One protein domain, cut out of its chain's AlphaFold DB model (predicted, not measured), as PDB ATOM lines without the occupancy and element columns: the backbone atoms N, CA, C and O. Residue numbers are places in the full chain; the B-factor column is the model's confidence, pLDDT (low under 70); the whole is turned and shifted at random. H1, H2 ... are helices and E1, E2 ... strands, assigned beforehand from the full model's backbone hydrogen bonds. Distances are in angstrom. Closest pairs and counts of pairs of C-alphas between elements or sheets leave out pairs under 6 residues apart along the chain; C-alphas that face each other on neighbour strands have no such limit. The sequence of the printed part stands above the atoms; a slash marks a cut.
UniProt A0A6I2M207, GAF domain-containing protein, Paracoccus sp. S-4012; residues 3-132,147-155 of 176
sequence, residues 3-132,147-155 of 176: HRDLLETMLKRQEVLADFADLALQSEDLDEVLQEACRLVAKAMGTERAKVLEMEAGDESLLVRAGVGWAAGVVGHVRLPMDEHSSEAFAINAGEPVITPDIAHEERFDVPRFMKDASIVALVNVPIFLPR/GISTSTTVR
ATOM      1  N   HIS A   3      38.352   9.460   2.408       60.75
ATOM      2  CA  HIS A   3      39.132  10.081   1.318       60.75
ATOM      3  C   HIS A   3      40.131   9.147   0.613       60.75
ATOM      4  O   HIS A   3      40.486   9.401  -0.537       60.75
ATOM      5  N   ARG A   4      40.590   8.081   1.279       61.41
ATOM      6  CA  ARG A   4      41.583   7.149   0.718       61.41
ATOM      7  C   ARG A   4      40.969   6.256  -0.365       61.41
ATOM      8  O   ARG A   4      41.554   6.113  -1.432       61.41
ATOM      9  N   ASP A   5      39.743   5.794  -0.139       69.69
ATOM     10  CA  ASP A   5      38.997   4.941  -1.073       69.69
ATOM     11  C   ASP A   5      38.635   5.682  -2.372       69.69
ATOM     12  O   ASP A   5      38.623   5.103  -3.459       69.69
ATOM     13  N   LEU A   6      38.385   6.993  -2.280       74.50
ATOM     14  CA  LEU A   6      38.116   7.864  -3.426       74.50
ATOM     15  C   LEU A   6      39.356   8.036  -4.310       74.50
ATOM     16  O   LEU A   6      39.250   7.944  -5.532       74.50
ATOM     17  N   LEU A   7      40.528   8.235  -3.700       79.00
ATOM     18  CA  LEU A   7      41.793   8.339  -4.426       79.00
ATOM     19  C   LEU A   7      42.150   7.012  -5.105       79.00
ATOM     20  O   LEU A   7      42.476   7.005  -6.286       79.00
ATOM     21  N   GLU A   8      42.024   5.892  -4.392       76.38
ATOM     22  CA  GLU A   8      42.270   4.555  -4.948       76.38
ATOM     23  C   GLU A   8      41.307   4.235  -6.107       76.38
ATOM     24  O   GLU A   8      41.722   3.702  -7.136       76.38
ATOM     25  N   THR A   9      40.037   4.643  -6.001       76.38
ATOM     26  CA  THR A   9      39.052   4.489  -7.085       76.38
ATOM     27  C   THR A   9      39.393   5.345  -8.305       76.38
ATOM     28  O   THR A   9      39.266   4.879  -9.437       76.38
ATOM     29  N   MET A  10      39.823   6.593  -8.102       78.69
ATOM     30  CA  MET A  10      40.202   7.489  -9.201       78.69
ATOM     31  C   MET A  10      41.481   7.031  -9.898       78.69
ATOM     32  O   MET A  10      41.507   7.001 -11.126       78.69
ATOM     33  N   LEU A  11      42.493   6.598  -9.140       79.88
ATOM     34  CA  LEU A  11      43.729   6.040  -9.690       79.88
ATOM     35  C   LEU A  11      43.444   4.803 -10.539       79.88
ATOM     36  O   LEU A  11      43.902   4.718 -11.671       79.88
ATOM     37  N   LYS A  12      42.597   3.895 -10.045       77.50
ATOM     38  CA  LYS A  12      42.207   2.697 -10.792       77.50
ATOM     39  C   LYS A  12      41.442   3.018 -12.079       77.50
ATOM     40  O   LYS A  12      41.600   2.327 -13.078       77.50
ATOM     41  N   ARG A  13      40.604   4.062 -12.078       77.19
ATOM     42  CA  ARG A  13      39.923   4.537 -13.298       77.19
ATOM     43  C   ARG A  13      40.907   5.148 -14.293       77.19
ATOM     44  O   ARG A  13      40.779   4.889 -15.483       77.19
ATOM     45  N   GLN A  14      41.866   5.938 -13.814       78.56
ATOM     46  CA  GLN A  14      42.903   6.539 -14.653       78.56
ATOM     47  C   GLN A  14      43.832   5.490 -15.262       78.56
ATOM     48  O   GLN A  14      44.147   5.602 -16.436       78.56
ATOM     49  N   GLU A  15      44.208   4.463 -14.502       82.62
ATOM     50  CA  GLU A  15      45.016   3.337 -14.983       82.62
ATOM     51  C   GLU A  15      44.293   2.586 -16.106       82.62
ATOM     52  O   GLU A  15      44.819   2.474 -17.205       82.62
ATOM     53  N   VAL A  16      43.026   2.208 -15.895       81.44
ATOM     54  CA  VAL A  16      42.219   1.543 -16.934       81.44
ATOM     55  C   VAL A  16      42.062   2.405 -18.193       81.44
ATOM     56  O   VAL A  16      42.065   1.879 -19.303       81.44
ATOM     57  N   LEU A  17      41.906   3.724 -18.039       81.94
ATOM     58  CA  LEU A  17      41.821   4.644 -19.175       81.94
ATOM     59  C   LEU A  17      43.162   4.804 -19.897       81.94
ATOM     60  O   LEU A  17      43.166   4.901 -21.121       81.94
ATOM     61  N   ALA A  18      44.273   4.838 -19.161       80.50
ATOM     62  CA  ALA A  18      45.612   4.927 -19.727       80.50
ATOM     63  C   ALA A  18      45.957   3.659 -20.514       80.50
ATOM     64  O   ALA A  18      46.327   3.763 -21.677       80.50
ATOM     65  N   ASP A  19      45.711   2.481 -19.937       81.00
ATOM     66  CA  ASP A  19      45.921   1.192 -20.605       81.00
ATOM     67  C   ASP A  19      45.097   1.088 -21.896       81.00
ATOM     68  O   ASP A  19      45.581   0.630 -22.931       81.00
ATOM     69  N   PHE A  20      43.841   1.548 -21.856       84.12
ATOM     70  CA  PHE A  20      42.986   1.590 -23.039       84.12
ATOM     71  C   PHE A  20      43.502   2.568 -24.098       84.12
ATOM     72  O   PHE A  20      43.488   2.248 -25.286       84.12
ATOM     73  N   ALA A  21      43.955   3.756 -23.689       81.12
ATOM     74  CA  ALA A  21      44.515   4.742 -24.605       81.12
ATOM     75  C   ALA A  21      45.801   4.226 -25.267       81.12
ATOM     76  O   ALA A  21      45.964   4.387 -26.475       81.12
ATOM     77  N   ASP A  22      46.669   3.558 -24.510       82.12
ATOM     78  CA  ASP A  22      47.882   2.936 -25.036       82.12
ATOM     79  C   ASP A  22      47.551   1.835 -26.048       82.12
ATOM     80  O   ASP A  22      48.132   1.808 -27.134       82.12
ATOM     81  N   LEU A  23      46.567   0.977 -25.754       81.44
ATOM     82  CA  LEU A  23      46.079  -0.032 -26.699       81.44
ATOM     83  C   LEU A  23      45.508   0.608 -27.973       81.44
ATOM     84  O   LEU A  23      45.823   0.171 -29.078       81.44
ATOM     85  N   ALA A  24      44.724   1.678 -27.833       80.19
ATOM     86  CA  ALA A  24      44.153   2.403 -28.963       80.19
ATOM     87  C   ALA A  24      45.210   3.093 -29.842       80.19
ATOM     88  O   ALA A  24      44.992   3.258 -31.039       80.19
ATOM     89  N   LEU A  25      46.340   3.510 -29.265       80.50
ATOM     90  CA  LEU A  25      47.446   4.138 -29.996       80.50
ATOM     91  C   LEU A  25      48.379   3.122 -30.665       80.50
ATOM     92  O   LEU A  25      49.038   3.467 -31.645       80.50
ATOM     93  N   GLN A  26      48.475   1.906 -30.125       79.94
ATOM     94  CA  GLN A  26      49.369   0.859 -30.627       79.94
ATOM     95  C   GLN A  26      48.701  -0.080 -31.633       79.94
ATOM     96  O   GLN A  26      49.398  -0.644 -32.475       79.94
ATOM     97  N   SER A  27      47.383  -0.275 -31.545       81.81
ATOM     98  CA  SER A  27      46.669  -1.162 -32.461       81.81
ATOM     99  C   SER A  27      46.391  -0.471 -33.798       81.81
ATOM    100  O   SER A  27      45.899   0.656 -33.858       81.81
ATOM    101  N   GLU A  28      46.695  -1.173 -34.889       80.00
ATOM    102  CA  GLU A  28      46.305  -0.781 -36.248       80.00
ATOM    103  C   GLU A  28      44.884  -1.269 -36.597       80.00
ATOM    104  O   GLU A  28      44.332  -0.875 -37.627       80.00
ATOM    105  N   ASP A  29      44.282  -2.104 -35.739       82.00
ATOM    106  CA  ASP A  29      42.956  -2.687 -35.931       82.00
ATOM    107  C   ASP A  29      41.911  -2.002 -35.038       82.00
ATOM    108  O   ASP A  29      41.821  -2.212 -33.826       82.00
ATOM    109  N   LEU A  30      41.064  -1.183 -35.664       79.62
ATOM    110  CA  LEU A  30      39.970  -0.496 -34.982       79.62
ATOM    111  C   LEU A  30      38.989  -1.476 -34.318       79.62
ATOM    112  O   LEU A  30      38.412  -1.144 -33.282       79.62
ATOM    113  N   ASP A  31      38.789  -2.665 -34.883       82.94
ATOM    114  CA  ASP A  31      37.829  -3.631 -34.352       82.94
ATOM    115  C   ASP A  31      38.321  -4.200 -33.016       82.94
ATOM    116  O   ASP A  31      37.532  -4.349 -32.080       82.94
ATOM    117  N   GLU A  32      39.631  -4.421 -32.881       83.75
ATOM    118  CA  GLU A  32      40.268  -4.838 -31.629       83.75
ATOM    119  C   GLU A  32      40.095  -3.775 -30.535       83.75
ATOM    120  O   GLU A  32      39.665  -4.082 -29.418       83.75
ATOM    121  N   VAL A  33      40.335  -2.506 -30.876       84.50
ATOM    122  CA  VAL A  33      40.171  -1.377 -29.949       84.50
ATOM    123  C   VAL A  33      38.718  -1.248 -29.488       84.50
ATOM    124  O   VAL A  33      38.447  -1.097 -28.294       84.50
ATOM    125  N   LEU A  34      37.754  -1.335 -30.408       83.75
ATOM    126  CA  LEU A  34      36.329  -1.235 -30.082       83.75
ATOM    127  C   LEU A  34      35.834  -2.429 -29.256       83.75
ATOM    128  O   LEU A  34      34.979  -2.268 -28.377       83.75
ATOM    129  N   GLN A  35      36.371  -3.621 -29.510       85.94
ATOM    130  CA  GLN A  35      36.050  -4.815 -28.740       85.94
ATOM    131  C   GLN A  35      36.573  -4.706 -27.305       85.94
ATOM    132  O   GLN A  35      35.842  -5.007 -26.354       85.94
ATOM    133  N   GLU A  36      37.796  -4.209 -27.134       85.88
ATOM    134  CA  GLU A  36      38.370  -3.974 -25.814       85.88
ATOM    135  C   GLU A  36      37.620  -2.866 -25.060       85.88
ATOM    136  O   GLU A  36      37.296  -3.026 -23.879       85.88
ATOM    137  N   ALA A  37      37.208  -1.801 -25.756       84.69
ATOM    138  CA  ALA A  37      36.341  -0.768 -25.193       84.69
ATOM    139  C   ALA A  37      35.029  -1.364 -24.655       84.69
ATOM    140  O   ALA A  37      34.641  -1.094 -23.516       84.69
ATOM    141  N   CYS A  38      34.364  -2.230 -25.433       85.25
ATOM    142  CA  CYS A  38      33.145  -2.918 -24.992       85.25
ATOM    143  C   CYS A  38      33.387  -3.746 -23.724       85.25
ATOM    144  O   CYS A  38      32.550  -3.746 -22.817       85.25
ATOM    145  N   ARG A  39      34.527  -4.439 -23.639       85.19
ATOM    146  CA  ARG A  39      34.898  -5.261 -22.481       85.19
ATOM    147  C   ARG A  39      35.108  -4.414 -21.227       85.19
ATOM    148  O   ARG A  39      34.616  -4.775 -20.156       85.19
ATOM    149  N   LEU A  40      35.807  -3.288 -21.354       84.38
ATOM    150  CA  LEU A  40      36.048  -2.360 -20.249       84.38
ATOM    151  C   LEU A  40      34.754  -1.702 -19.769       84.38
ATOM    152  O   LEU A  40      34.515  -1.657 -18.562       84.38
ATOM    153  N   VAL A  41      33.893  -1.264 -20.691       81.44
ATOM    154  CA  VAL A  41      32.589  -0.671 -20.364       81.44
ATOM    155  C   VAL A  41      31.685  -1.684 -19.666       81.44
ATOM    156  O   VAL A  41      31.139  -1.374 -18.607       81.44
ATOM    157  N   ALA A  42      31.582  -2.911 -20.188       80.62
ATOM    158  CA  ALA A  42      30.807  -3.979 -19.558       80.62
ATOM    159  C   ALA A  42      31.298  -4.257 -18.126       80.62
ATOM    160  O   ALA A  42      30.509  -4.305 -17.182       80.62
ATOM    161  N   LYS A  43      32.620  -4.339 -17.933       80.81
ATOM    162  CA  LYS A  43      33.229  -4.530 -16.611       80.81
ATOM    163  C   LYS A  43      32.974  -3.353 -15.665       80.81
ATOM    164  O   LYS A  43      32.678  -3.579 -14.494       80.81
ATOM    165  N   ALA A  44      33.099  -2.117 -16.144       76.94
ATOM    166  CA  ALA A  44      32.919  -0.912 -15.336       76.94
ATOM    167  C   ALA A  44      31.459  -0.715 -14.903       76.94
ATOM    168  O   ALA A  44      31.203  -0.316 -13.768       76.94
ATOM    169  N   MET A  45      30.518  -1.032 -15.792       73.19
ATOM    170  CA  MET A  45      29.079  -0.935 -15.546       73.19
ATOM    171  C   MET A  45      28.505  -2.176 -14.845       73.19
ATOM    172  O   MET A  45      27.336  -2.177 -14.469       73.19
ATOM    173  N   GLY A  46      29.304  -3.237 -14.674       74.06
ATOM    174  CA  GLY A  46      28.851  -4.506 -14.106       74.06
ATOM    175  C   GLY A  46      27.816  -5.219 -14.982       74.06
ATOM    176  O   GLY A  46      26.952  -5.919 -14.459       74.06
ATOM    177  N   THR A  47      27.870  -5.020 -16.301       75.88
ATOM    178  CA  THR A  47      26.924  -5.606 -17.251       75.88
ATOM    179  C   THR A  47      27.528  -6.803 -17.964       75.88
ATOM    180  O   THR A  47      28.726  -6.885 -18.217       75.88
ATOM    181  N   GLU A  48      26.671  -7.748 -18.339       78.00
ATOM    182  CA  GLU A  48      27.078  -8.890 -19.165       78.00
ATOM    183  C   GLU A  48      27.229  -8.516 -20.644       78.00
ATOM    184  O   GLU A  48      27.765  -9.304 -21.421       78.00
ATOM    185  N   ARG A  49      26.689  -7.356 -21.055       79.88
ATOM    186  CA  ARG A  49      26.516  -6.989 -22.462       79.88
ATOM    187  C   ARG A  49      26.877  -5.534 -22.733       79.88
ATOM    188  O   ARG A  49      26.424  -4.615 -22.052       79.88
ATOM    189  N   ALA A  50      27.644  -5.332 -23.794       84.31
ATOM    190  CA  ALA A  50      27.946  -4.025 -24.370       84.31
ATOM    191  C   ALA A  50      28.049  -4.179 -25.888       84.31
ATOM    192  O   ALA A  50      28.459  -5.243 -26.359       84.31
ATOM    193  N   LYS A  51      27.644  -3.167 -26.659       84.69
ATOM    194  CA  LYS A  51      27.835  -3.148 -28.112       84.69
ATOM    195  C   LYS A  51      28.228  -1.762 -28.612       84.69
ATOM    196  O   LYS A  51      27.820  -0.745 -28.055       84.69
ATOM    197  N   VAL A  52      28.994  -1.749 -29.692       84.19
ATOM    198  CA  VAL A  52      29.324  -0.571 -30.490       84.19
ATOM    199  C   VAL A  52      28.629  -0.718 -31.834       84.19
ATOM    200  O   VAL A  52      28.759  -1.742 -32.507       84.19
ATOM    201  N   LEU A  53      27.899   0.318 -32.217       83.00
ATOM    202  CA  LEU A  53      27.231   0.443 -33.499       83.00
ATOM    203  C   LEU A  53      27.961   1.480 -34.341       83.00
ATOM    204  O   LEU A  53      28.188   2.587 -33.866       83.00
ATOM    205  N   GLU A  54      28.292   1.153 -35.581       81.06
ATOM    206  CA  GLU A  54      28.823   2.108 -36.551       81.06
ATOM    207  C   GLU A  54      27.777   2.413 -37.618       81.06
ATOM    208  O   GLU A  54      27.143   1.509 -38.154       81.06
ATOM    209  N   MET A  55      27.638   3.687 -37.964       77.88
ATOM    210  CA  MET A  55      26.841   4.113 -39.106       77.88
ATOM    211  C   MET A  55      27.501   3.738 -40.441       77.88
ATOM    212  O   MET A  55      28.606   4.194 -40.762       77.88
ATOM    213  N   GLU A  56      26.812   2.917 -41.236       75.69
ATOM    214  CA  GLU A  56      27.280   2.527 -42.568       75.69
ATOM    215  C   GLU A  56      27.201   3.706 -43.557       75.69
ATOM    216  O   GLU A  56      26.515   4.707 -43.344       75.69
ATOM    217  N   ALA A  57      27.955   3.615 -44.658       66.25
ATOM    218  CA  ALA A  57      27.942   4.642 -45.697       66.25
ATOM    219  C   ALA A  57      26.534   4.777 -46.301       66.25
ATOM    220  O   ALA A  57      26.082   3.871 -46.994       66.25
ATOM    221  N   GLY A  58      25.876   5.910 -46.052       64.25
ATOM    222  CA  GLY A  58      24.507   6.176 -46.500       64.25
ATOM    223  C   GLY A  58      23.569   6.631 -45.383       64.25
ATOM    224  O   GLY A  58      22.481   7.086 -45.701       64.25
ATOM    225  N   ASP A  59      23.983   6.550 -44.112       66.94
ATOM    226  CA  ASP A  59      23.229   6.998 -42.924       66.94
ATOM    227  C   ASP A  59      21.870   6.288 -42.719       66.94
ATOM    228  O   ASP A  59      21.071   6.679 -41.873       66.94
ATOM    229  N   GLU A  60      21.619   5.202 -43.455       70.19
ATOM    230  CA  GLU A  60      20.359   4.443 -43.416       70.19
ATOM    231  C   GLU A  60      20.402   3.244 -42.456       70.19
ATOM    232  O   GLU A  60      19.358   2.692 -42.099       70.19
ATOM    233  N   SER A  61      21.593   2.814 -42.026       77.50
ATOM    234  CA  SER A  61      21.731   1.673 -41.119       77.50
ATOM    235  C   SER A  61      22.965   1.734 -40.219       77.50
ATOM    236  O   SER A  61      23.973   2.377 -40.525       77.50
ATOM    237  N   LEU A  62      22.856   1.045 -39.085       79.31
ATOM    238  CA  LEU A  62      23.877   0.882 -38.062       79.31
ATOM    239  C   LEU A  62      24.340  -0.576 -38.019       79.31
ATOM    240  O   LEU A  62      23.554  -1.478 -37.728       79.31
ATOM    241  N   LEU A  63      25.624  -0.817 -38.250       83.06
ATOM    242  CA  LEU A  63      26.253  -2.125 -38.115       83.06
ATOM    243  C   LEU A  63      26.727  -2.339 -36.677       83.06
ATOM    244  O   LEU A  63      27.424  -1.493 -36.119       83.06
ATOM    245  N   VAL A  64      26.431  -3.497 -36.083       85.38
ATOM    246  CA  VAL A  64      27.068  -3.905 -34.819       85.38
ATOM    247  C   VAL A  64      28.533  -4.230 -35.087       85.38
ATOM    248  O   VAL A  64      28.846  -5.340 -35.502       85.38
ATOM    249  N   ARG A  65      29.437  -3.278 -34.860       84.25
ATOM    250  CA  ARG A  65      30.864  -3.428 -35.174       84.25
ATOM    251  C   ARG A  65      31.638  -4.192 -34.106       84.25
ATOM    252  O   ARG A  65      32.458  -5.034 -34.440       84.25
ATOM    253  N   ALA A  66      31.330  -3.948 -32.835       85.12
ATOM    254  CA  ALA A  66      31.936  -4.655 -31.709       85.12
ATOM    255  C   ALA A  66      30.891  -4.959 -30.635       85.12
ATOM    256  O   ALA A  66      29.862  -4.285 -30.537       85.12
ATOM    257  N   GLY A  67      31.138  -5.972 -29.809       86.12
ATOM    258  CA  GLY A  67      30.239  -6.282 -28.707       86.12
ATOM    259  C   GLY A  67      30.659  -7.472 -27.858       86.12
ATOM    260  O   GLY A  67      31.290  -8.421 -28.316       86.12
ATOM    261  N   VAL A  68      30.254  -7.437 -26.592       84.88
ATOM    262  CA  VAL A  68      30.507  -8.477 -25.587       84.88
ATOM    263  C   VAL A  68      29.174  -9.055 -25.119       84.88
ATOM    264  O   VAL A  68      28.202  -8.316 -24.972       84.88
ATOM    265  N   GLY A  69      29.118 -10.373 -24.902       80.81
ATOM    266  CA  GLY A  69      27.928 -11.059 -24.377       80.81
ATOM    267  C   GLY A  69      26.794 -11.281 -25.390       80.81
ATOM    268  O   GLY A  69      25.672 -11.605 -24.994       80.81
ATOM    269  N   TRP A  70      27.080 -11.118 -26.685       83.31
ATOM    270  CA  TRP A  70      26.147 -11.383 -27.783       83.31
ATOM    271  C   TRP A  70      26.374 -12.760 -28.404       83.31
ATOM    272  O   TRP A  70      27.468 -13.320 -28.329       83.31
ATOM    273  N   ALA A  71      25.331 -13.303 -29.032       80.25
ATOM    274  CA  ALA A  71      25.433 -14.555 -29.771       80.25
ATOM    275  C   ALA A  71      26.387 -14.425 -30.972       80.25
ATOM    276  O   ALA A  71      26.533 -13.349 -31.562       80.25
ATOM    277  N   ALA A  72      27.006 -15.544 -31.354       78.25
ATOM    278  CA  ALA A  72      27.794 -15.620 -32.580       78.25
ATOM    279  C   ALA A  72      26.913 -15.242 -33.782       78.25
ATOM    280  O   ALA A  72      25.794 -15.738 -33.912       78.25
ATOM    281  N   GLY A  73      27.404 -14.341 -34.636       80.00
ATOM    282  CA  GLY A  73      26.631 -13.813 -35.763       80.00
ATOM    283  C   GLY A  73      25.861 -12.519 -35.476       80.00
ATOM    284  O   GLY A  73      25.109 -12.080 -36.337       80.00
ATOM    285  N   VAL A  74      26.027 -11.895 -34.301       82.81
ATOM    286  CA  VAL A  74      25.514 -10.534 -34.050       82.81
ATOM    287  C   VAL A  74      26.544  -9.486 -34.473       82.81
ATOM    288  O   VAL A  74      26.276  -8.667 -35.351       82.81
ATOM    289  N   VAL A  75      27.738  -9.546 -33.882       86.50
ATOM    290  CA  VAL A  75      28.856  -8.644 -34.196       86.50
ATOM    291  C   VAL A  75      29.338  -8.897 -35.630       86.50
ATOM    292  O   VAL A  75      29.532 -10.045 -36.016       86.50
ATOM    293  N   GLY A  76      29.476  -7.837 -36.424       83.69
ATOM    294  CA  GLY A  76      29.887  -7.846 -37.831       83.69
ATOM    295  C   GLY A  76      28.784  -8.186 -38.843       83.69
ATOM    296  O   GLY A  76      28.998  -8.051 -40.047       83.69
ATOM    297  N   HIS A  77      27.595  -8.602 -38.393       85.25
ATOM    298  CA  HIS A  77      26.549  -9.122 -39.284       85.25
ATOM    299  C   HIS A  77      25.202  -8.412 -39.136       85.25
ATOM    300  O   HIS A  77      24.536  -8.156 -40.143       85.25
ATOM    301  N   VAL A  78      24.788  -8.100 -37.903       85.19
ATOM    302  CA  VAL A  78      23.491  -7.469 -37.638       85.19
ATOM    303  C   VAL A  78      23.548  -5.991 -37.997       85.19
ATOM    304  O   VAL A  78      24.403  -5.250 -37.508       85.19
ATOM    305  N   ARG A  79      22.592  -5.577 -38.831       84.69
ATOM    306  CA  ARG A  79      22.330  -4.183 -39.187       84.69
ATOM    307  C   ARG A  79      21.004  -3.756 -38.589       84.69
ATOM    308  O   ARG A  79      20.014  -4.476 -38.717       84.69
ATOM    309  N   LEU A  80      21.005  -2.604 -37.937       80.25
ATOM    310  CA  LEU A  80      19.808  -1.946 -37.439       80.25
ATOM    311  C   LEU A  80      19.445  -0.815 -38.395       80.25
ATOM    312  O   LEU A  80      20.345  -0.079 -38.800       80.25
ATOM    313  N   PRO A  81      18.175  -0.666 -38.773       78.19
ATOM    314  CA  PRO A  81      17.746   0.515 -39.502       78.19
ATOM    315  C   PRO A  81      17.941   1.794 -38.658       78.19
ATOM    316  O   PRO A  81      17.982   1.762 -37.425       78.19
ATOM    317  N   MET A  82      18.153   2.919 -39.346       71.81
ATOM    318  CA  MET A  82      18.146   4.269 -38.766       71.81
ATOM    319  C   MET A  82      16.728   4.858 -38.831       71.81
ATOM    320  O   MET A  82      16.470   5.849 -39.509       71.81
ATOM    321  N   ASP A  83      15.780   4.211 -38.164       74.88
ATOM    322  CA  ASP A  83      14.377   4.616 -38.086       74.88
ATOM    323  C   ASP A  83      14.143   5.639 -36.965       74.88
ATOM    324  O   ASP A  83      14.813   5.629 -35.934       74.88
ATOM    325  N   GLU A  84      13.120   6.485 -37.109       66.19
ATOM    326  CA  GLU A  84      12.726   7.467 -36.079       66.19
ATOM    327  C   GLU A  84      12.281   6.812 -34.759       66.19
ATOM    328  O   GLU A  84      12.348   7.431 -33.698       66.19
ATOM    329  N   HIS A  85      11.875   5.541 -34.818       71.25
ATOM    330  CA  HIS A  85      11.512   4.721 -33.663       71.25
ATOM    331  C   HIS A  85      12.699   3.926 -33.098       71.25
ATOM    332  O   HIS A  85      12.527   3.135 -32.177       71.25
ATOM    333  N   SER A  86      13.913   4.112 -33.616       73.56
ATOM    334  CA  SER A  86      15.111   3.465 -33.087       73.56
ATOM    335  C   SER A  86      15.733   4.315 -31.981       73.56
ATOM    336  O   SER A  86      16.060   5.492 -32.168       73.56
ATOM    337  N   SER A  87      15.940   3.704 -30.813       72.25
ATOM    338  CA  SER A  87      16.560   4.367 -29.658       72.25
ATOM    339  C   SER A  87      17.981   4.855 -29.960       72.25
ATOM    340  O   SER A  87      18.457   5.842 -29.393       72.25
ATOM    341  N   GLU A  88      18.667   4.158 -30.865       73.25
ATOM    342  CA  GLU A  88      20.024   4.457 -31.289       73.25
ATOM    343  C   GLU A  88      20.061   5.620 -32.284       73.25
ATOM    344  O   GLU A  88      20.896   6.514 -32.133       73.25
ATOM    345  N   ALA A  89      19.116   5.662 -33.228       73.25
ATOM    346  CA  ALA A  89      18.961   6.783 -34.152       73.25
ATOM    347  C   ALA A  89      18.583   8.071 -33.409       73.25
ATOM    348  O   ALA A  89      19.148   9.131 -33.680       73.25
ATOM    349  N   PHE A  90      17.693   7.978 -32.415       74.50
ATOM    350  CA  PHE A  90      17.309   9.120 -31.588       74.50
ATOM    351  C   PHE A  90      18.505   9.703 -30.820       74.50
ATOM    352  O   PHE A  90      18.717  10.913 -30.858       74.50
ATOM    353  N   ALA A  91      19.330   8.861 -30.186       73.81
ATOM    354  CA  ALA A  91      20.525   9.312 -29.465       73.81
ATOM    355  C   ALA A  91      21.543  10.002 -30.388       73.81
ATOM    356  O   ALA A  91      22.108  11.037 -30.036       73.81
ATOM    357  N   ILE A  92      21.754   9.461 -31.592       72.62
ATOM    358  CA  ILE A  92      22.661  10.058 -32.580       72.62
ATOM    359  C   ILE A  92      22.122  11.405 -33.079       72.62
ATOM    360  O   ILE A  92      22.877  12.374 -33.130       72.62
ATOM    361  N   ASN A  93      20.829  11.479 -33.407       72.25
ATOM    362  CA  ASN A  93      20.195  12.695 -33.924       72.25
ATOM    363  C   ASN A  93      20.102  13.803 -32.870       72.25
ATOM    364  O   ASN A  93      20.312  14.972 -33.193       72.25
ATOM    365  N   ALA A  94      19.805  13.447 -31.617       74.38
ATOM    366  CA  ALA A  94      19.809  14.384 -30.497       74.38
ATOM    367  C   ALA A  94      21.233  14.816 -30.113       74.38
ATOM    368  O   ALA A  94      21.430  15.910 -29.594       74.38
ATOM    369  N   GLY A  95      22.228  13.964 -30.375       70.62
ATOM    370  CA  GLY A  95      23.610  14.172 -29.950       70.62
ATOM    371  C   GLY A  95      23.812  14.081 -28.441       70.62
ATOM    372  O   GLY A  95      24.833  14.538 -27.929       70.62
ATOM    373  N   GLU A  96      22.866  13.459 -27.742       72.56
ATOM    374  CA  GLU A  96      22.842  13.332 -26.291       72.56
ATOM    375  C   GLU A  96      22.697  11.860 -25.874       72.56
ATOM    376  O   GLU A  96      22.099  11.061 -26.603       72.56
ATOM    377  N   PRO A  97      23.234  11.466 -24.704       73.81
ATOM    378  CA  PRO A  97      23.005  10.139 -24.152       73.81
ATOM    379  C   PRO A  97      21.523   9.882 -23.868       73.81
ATOM    380  O   PRO A  97      20.851  10.692 -23.232       73.81
ATOM    381  N   VAL A  98      21.029   8.711 -24.264       76.31
ATOM    382  CA  VAL A  98      19.637   8.299 -24.052       76.31
ATOM    383  C   VAL A  98      19.610   7.067 -23.165       76.31
ATOM    384  O   VAL A  98      20.221   6.045 -23.480       76.31
ATOM    385  N   ILE A  99      18.885   7.158 -22.053       79.38
ATOM    386  CA  ILE A  99      18.710   6.066 -21.092       79.38
ATOM    387  C   ILE A  99      17.277   5.554 -21.201       79.38
ATOM    388  O   ILE A  99      16.325   6.308 -21.007       79.38
ATOM    389  N   THR A 100      17.136   4.260 -21.472       77.75
ATOM    390  CA  THR A 100      15.868   3.528 -21.420       77.75
ATOM    391  C   THR A 100      15.924   2.576 -20.227       77.75
ATOM    392  O   THR A 100      16.592   1.543 -20.310       77.75
ATOM    393  N   PRO A 101      15.293   2.917 -19.092       70.75
ATOM    394  CA  PRO A 101      15.388   2.124 -17.867       70.75
ATOM    395  C   PRO A 101      14.587   0.818 -17.930       70.75
ATOM    396  O   PRO A 101      14.919  -0.120 -17.209       70.75
ATOM    397  N   ASP A 102      13.555   0.751 -18.774       72.56
ATOM    398  CA  ASP A 102      12.752  -0.454 -18.972       72.56
ATOM    399  C   ASP A 102      12.238  -0.540 -20.413       72.56
ATOM    400  O   ASP A 102      11.376   0.234 -20.823       72.56
ATOM    401  N   ILE A 103      12.747  -1.507 -21.176       73.38
ATOM    402  CA  ILE A 103      12.327  -1.747 -22.559       73.38
ATOM    403  C   ILE A 103      10.904  -2.301 -22.684       73.38
ATOM    404  O   ILE A 103      10.338  -2.267 -23.772       73.38
ATOM    405  N   ALA A 104      10.335  -2.864 -21.615       68.50
ATOM    406  CA  ALA A 104       8.990  -3.433 -21.642       68.50
ATOM    407  C   ALA A 104       7.904  -2.352 -21.557       68.50
ATOM    408  O   ALA A 104       6.794  -2.568 -22.039       68.50
ATOM    409  N   HIS A 105       8.235  -1.206 -20.961       66.94
ATOM    410  CA  HIS A 105       7.342  -0.056 -20.797       66.94
ATOM    411  C   HIS A 105       7.699   1.111 -21.729       66.94
ATOM    412  O   HIS A 105       7.081   2.172 -21.653       66.94
ATOM    413  N   GLU A 106       8.704   0.943 -22.589       67.50
ATOM    414  CA  GLU A 106       9.137   1.982 -23.515       67.50
ATOM    415  C   GLU A 106       8.314   1.924 -24.805       67.50
ATOM    416  O   GLU A 106       8.515   1.062 -25.654       67.50
ATOM    417  N   GLU A 107       7.377   2.861 -24.943       68.62
ATOM    418  CA  GLU A 107       6.512   2.983 -26.123       68.62
ATOM    419  C   GLU A 107       7.126   3.865 -27.220       68.62
ATOM    420  O   GLU A 107       6.632   3.888 -28.345       68.62
ATOM    421  N   ARG A 108       8.200   4.611 -26.912       68.94
ATOM    422  CA  ARG A 108       8.835   5.523 -27.878       68.94
ATOM    423  C   ARG A 108       9.697   4.799 -28.904       68.94
ATOM    424  O   ARG A 108       9.923   5.356 -29.979       68.94
ATOM    425  N   PHE A 109      10.194   3.605 -28.571       75.31
ATOM    426  CA  PHE A 109      11.177   2.905 -29.388       75.31
ATOM    427  C   PHE A 109      10.780   1.466 -29.705       75.31
ATOM    428  O   PHE A 109      10.403   0.694 -28.823       75.31
ATOM    429  N   ASP A 110      10.967   1.075 -30.961       74.94
ATOM    430  CA  ASP A 110      10.848  -0.311 -31.385       74.94
ATOM    431  C   ASP A 110      12.135  -1.060 -31.050       74.94
ATOM    432  O   ASP A 110      13.201  -0.794 -31.599       74.94
ATOM    433  N   VAL A 111      12.040  -2.023 -30.132       71.38
ATOM    434  CA  VAL A 111      13.188  -2.829 -29.701       71.38
ATOM    435  C   VAL A 111      13.309  -4.092 -30.568       71.38
ATOM    436  O   VAL A 111      12.439  -4.973 -30.484       71.38
ATOM    437  N   PRO A 112      14.394  -4.237 -31.358       71.94
ATOM    438  CA  PRO A 112      14.678  -5.422 -32.154       71.94
ATOM    439  C   PRO A 112      14.563  -6.758 -31.415       71.94
ATOM    440  O   PRO A 112      14.934  -6.908 -30.249       71.94
ATOM    441  N   ARG A 113      14.132  -7.789 -32.148       74.31
ATOM    442  CA  ARG A 113      13.887  -9.128 -31.593       74.31
ATOM    443  C   ARG A 113      15.130  -9.772 -30.972       74.31
ATOM    444  O   ARG A 113      15.012 -10.346 -29.900       74.31
ATOM    445  N   PHE A 114      16.319  -9.585 -31.553       72.88
ATOM    446  CA  PHE A 114      17.561 -10.126 -30.977       72.88
ATOM    447  C   PHE A 114      17.887  -9.535 -29.593       72.88
ATOM    448  O   PHE A 114      18.541 -10.189 -28.785       72.88
ATOM    449  N   MET A 115      17.412  -8.318 -29.293       72.69
ATOM    450  CA  MET A 115      17.549  -7.708 -27.969       72.69
ATOM    451  C   MET A 115      16.548  -8.290 -26.966       72.69
ATOM    452  O   MET A 115      16.902  -8.538 -25.812       72.69
ATOM    453  N   LYS A 116      15.323  -8.586 -27.416       73.44
ATOM    454  CA  LYS A 116      14.308  -9.289 -26.613       73.44
ATOM    455  C   LYS A 116      14.736 -10.726 -26.306       73.44
ATOM    456  O   LYS A 116      14.669 -11.147 -25.154       73.44
ATOM    457  N   ASP A 117      15.268 -11.437 -27.297       74.62
ATOM    458  CA  ASP A 117      15.796 -12.798 -27.144       74.62
ATOM    459  C   ASP A 117      17.004 -12.826 -26.188       74.62
ATOM    460  O   ASP A 117      17.165 -13.754 -25.396       74.62
ATOM    461  N   ALA A 118      17.811 -11.759 -26.176       70.94
ATOM    462  CA  ALA A 118      18.898 -11.562 -25.215       70.94
ATOM    463  C   ALA A 118      18.424 -11.162 -23.798       70.94
ATOM    464  O   ALA A 118      19.260 -10.978 -22.909       70.94
ATOM    465  N   SER A 119      17.106 -11.069 -23.560       72.06
ATOM    466  CA  SER A 119      16.485 -10.730 -22.268       72.06
ATOM    467  C   SER A 119      17.025  -9.431 -21.663       72.06
ATOM    468  O   SER A 119      17.426  -9.383 -20.494       72.06
ATOM    469  N   ILE A 120      17.092  -8.397 -22.499       73.44
ATOM    470  CA  ILE A 120      17.514  -7.050 -22.119       73.44
ATOM    471  C   ILE A 120      16.388  -6.371 -21.341       73.44
ATOM    472  O   ILE A 120      15.224  -6.595 -21.636       73.44
ATOM    473  N   VAL A 121      16.737  -5.569 -20.334       74.12
ATOM    474  CA  VAL A 121      15.761  -4.822 -19.522       74.12
ATOM    475  C   VAL A 121      15.992  -3.325 -19.662       74.12
ATOM    476  O   VAL A 121      15.039  -2.593 -19.877       74.12
ATOM    477  N   ALA A 122      17.249  -2.879 -19.623       75.81
ATOM    478  CA  ALA A 122      17.604  -1.473 -19.752       75.81
ATOM    479  C   ALA A 122      18.701  -1.257 -20.802       75.81
ATOM    480  O   ALA A 122      19.566  -2.113 -21.028       75.81
ATOM    481  N   LEU A 123      18.678  -0.083 -21.423       77.62
ATOM    482  CA  LEU A 123      19.602   0.337 -22.471       77.62
ATOM    483  C   LEU A 123      20.127   1.736 -22.157       77.62
ATOM    484  O   LEU A 123      19.383   2.612 -21.722       77.62
ATOM    485  N   VAL A 124      21.410   1.951 -22.414       78.81
ATOM    486  CA  VAL A 124      22.019   3.279 -22.427       78.81
ATOM    487  C   VAL A 124      22.724   3.441 -23.757       78.81
ATOM    488  O   VAL A 124      23.658   2.696 -24.043       78.81
ATOM    489  N   ASN A 125      22.289   4.411 -24.551       77.19
ATOM    490  CA  ASN A 125      22.894   4.752 -25.829       77.19
ATOM    491  C   ASN A 125      23.688   6.040 -25.663       77.19
ATOM    492  O   ASN A 125      23.136   7.054 -25.242       77.19
ATOM    493  N   VAL A 126      24.974   6.003 -25.992       78.19
ATOM    494  CA  VAL A 126      25.858   7.165 -25.945       78.19
ATOM    495  C   VAL A 126      26.393   7.409 -27.355       78.19
ATOM    496  O   VAL A 126      27.109   6.557 -27.889       78.19
ATOM    497  N   PRO A 127      26.059   8.547 -27.985       75.56
ATOM    498  CA  PRO A 127      26.619   8.883 -29.283       75.56
ATOM    499  C   PRO A 127      28.102   9.258 -29.137       75.56
ATOM    500  O   PRO A 127      28.485  10.076 -28.303       75.56
ATOM    501  N   ILE A 128      28.942   8.658 -29.973       72.62
ATOM    502  CA  ILE A 128      30.367   8.945 -30.130       72.62
ATOM    503  C   ILE A 128      30.552   9.639 -31.475       72.62
ATOM    504  O   ILE A 128      30.361   9.057 -32.547       72.62
ATOM    505  N   PHE A 129      30.969  10.898 -31.410       70.50
ATOM    506  CA  PHE A 129      31.295  11.688 -32.584       70.50
ATOM    507  C   PHE A 129      32.797  11.654 -32.820       70.50
ATOM    508  O   PHE A 129      33.577  12.162 -32.014       70.50
ATOM    509  N   LEU A 130      33.214  11.071 -33.942       61.50
ATOM    510  CA  LEU A 130      34.611  11.129 -34.346       61.50
ATOM    511  C   LEU A 130      34.916  12.519 -34.922       61.50
ATOM    512  O   LEU A 130      34.246  12.950 -35.869       61.50
ATOM    513  N   PRO A 131      35.933  13.234 -34.403       51.38
ATOM    514  CA  PRO A 131      36.400  14.450 -35.039       51.38
ATOM    515  C   PRO A 131      36.941  14.071 -36.414       51.38
ATOM    516  O   PRO A 131      37.920  13.340 -36.559       51.38
ATOM    517  N   ARG A 132      36.274  14.550 -37.461       41.56
ATOM    518  CA  ARG A 132      36.730  14.336 -38.829       41.56
ATOM    519  C   ARG A 132      38.131  14.936 -38.964       41.56
ATOM    520  O   ARG A 132      38.309  16.110 -38.642       41.56
ATOM    521  N   GLY A 147      28.396   8.809 -36.980       32.62
ATOM    522  CA  GLY A 147      28.270   8.565 -35.558       32.62
ATOM    523  C   GLY A 147      28.558   7.098 -35.298       32.62
ATOM    524  O   GLY A 147      28.078   6.222 -36.018       32.62
ATOM    525  N   ILE A 148      29.345   6.832 -34.269       41.22
ATOM    526  CA  ILE A 148      29.393   5.511 -33.660       41.22
ATOM    527  C   ILE A 148      28.520   5.621 -32.411       41.22
ATOM    528  O   ILE A 148      28.696   6.546 -31.636       41.22
ATOM    529  N   SER A 149      27.548   4.742 -32.202       39.28
ATOM    530  CA  SER A 149      26.763   4.720 -30.962       39.28
ATOM    531  C   SER A 149      27.234   3.557 -30.107       39.28
ATOM    532  O   SER A 149      27.147   2.398 -30.516       39.28
ATOM    533  N   THR A 150      27.756   3.833 -28.915       40.41
ATOM    534  CA  THR A 150      27.931   2.781 -27.915       40.41
ATOM    535  C   THR A 150      26.607   2.583 -27.210       40.41
ATOM    536  O   THR A 150      26.120   3.459 -26.502       40.41
ATOM    537  N   SER A 151      26.017   1.407 -27.387       48.78
ATOM    538  CA  SER A 151      24.852   1.012 -26.607       48.78
ATOM    539  C   SER A 151      25.289   0.006 -25.551       48.78
ATOM    540  O   SER A 151      25.629  -1.149 -25.818       48.78
ATOM    541  N   THR A 152      25.337   0.474 -24.309       44.25
ATOM    542  CA  THR A 152      25.587  -0.388 -23.159       44.25
ATOM    543  C   THR A 152      24.260  -0.963 -22.709       44.25
ATOM    544  O   THR A 152      23.311  -0.250 -22.399       44.25
ATOM    545  N   THR A 153      24.189  -2.286 -22.714       40.06
ATOM    546  CA  THR A 153      22.981  -3.025 -22.380       40.06
ATOM    547  C   THR A 153      23.079  -3.465 -20.927       40.06
ATOM    548  O   THR A 153      23.885  -4.330 -20.583       40.06
ATOM    549  N   VAL A 154      22.268  -2.871 -20.057       29.72
ATOM    550  CA  VAL A 154      22.288  -3.185 -18.629       29.72
ATOM    551  C   VAL A 154      21.287  -4.305 -18.356       29.72
ATOM    552  O   VAL A 154      20.078  -4.147 -18.518       29.72
ATOM    553  N   ARG A 155      21.791  -5.456 -17.904       27.39
ATOM    554  CA  ARG A 155      20.982  -6.442 -17.185       27.39
ATOM    555  C   ARG A 155      21.126  -6.136 -15.699       27.39
ATOM    556  O   ARG A 155      22.194  -6.351 -15.142       27.39
TER     557      ARG A 155
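This is residues 3 to 132 and 147 to 155 of the 176 residues of the protein "GAF domain-containing protein" of Paracoccus sp. S-4012 (UniProt A0A6I2M207). One six-stranded sheet, strongly twisted and curled like part of a barrel, has H2 packed on one face and the short H3 on the other. The long H1 makes a helical hairpin with H2, meeting it near their link, and its residues 3 to 12 stick out free of the body. The printed part has 139 residues, with four named helices and six named strands in the order H1 H2 E1 E2 E3 H3 E4 H4 E5 E6. The sheet runs E3 E2 E1 E6 E5 E4, antiparallel throughout, and the class is mixed, helices and strands. The whole is compact, with a radius of gyration of the C-alphas of 15.6 A and spans of 44 by 35 by 31 A.

The sheet's strands are E3, residues 79 to 81; E2, residues 61 to 68, 20.5 A long with a bend of 51 degrees at residue 65; E1, residues 49 to 55, 20.0 A; E6, residues 147 to 154, 21.5 A; E5, residues 122 to 129, 22.9 A; and E4, residues 98 to 100. H2 is residues 30 to 45, 22.3 A. H1 is residues 3 to 26, 34.8 A, from C-alpha 3 at (39.132, 10.081, 1.318). H3 is residues 87 to 94 and H4 residues 113 to 117. C-alpha 154, where E6 ends, is at (22.288, -3.185, -18.629).

E1, E2 and E3 form a meander, each strand the antiparallel neighbour of the one before. Within hydrogen-bond range are N 53 and O 149 of E1 and E6, 2.8 A; N 52 and O 66 of E1 and E2, 2.8 A; N 62 and O 80 of E2 and E3, 2.8 A; N 128 and O 148 of E5 and E6, 2.7 A; and N 100 and O 123 of E4 and E5, 2.8 A. H2 on one face and H3 on the other make three layers, helices on both faces of a sheet. H2's height over the sheet is 7.4 A; it lies over E2 and E1, and only just not over E6, on which 2 of its C-alphas fall. It runs across the strands, only just, at 61 degrees to E2 on the local plane. The closest C-alphas of H2 and E2 are those of Gln 35 and Ala 66, 5.1 A apart; of H3 and E5, those of Ile 92 and Pro 127, 5.3 A. H1, with residues 20 to 24 alone, touches H2, the closest C-alphas being those of Ala 24 and Val 33, 5.6 A apart, at a shallow tilt of 14 degrees, opposite ways. H1 and H4 are not on the sheet. In H1, H2, H3 and H4 every O i to N i+4 pair is within hydrogen-bond range.

The two C-alphas farthest apart, of Arg 4 and Gly 58, are 50.2 A apart. Residues 133 to 146 are not printed, and C-alphas 132 and 147 across the cut are 10.8 A apart. Of the links that are printed whole, E4 to H4, 12 residues, is long. Mean pLDDT of the printed part is 74.2; E6 has a mean of 40, and residues 147 to 155 are among those under 70.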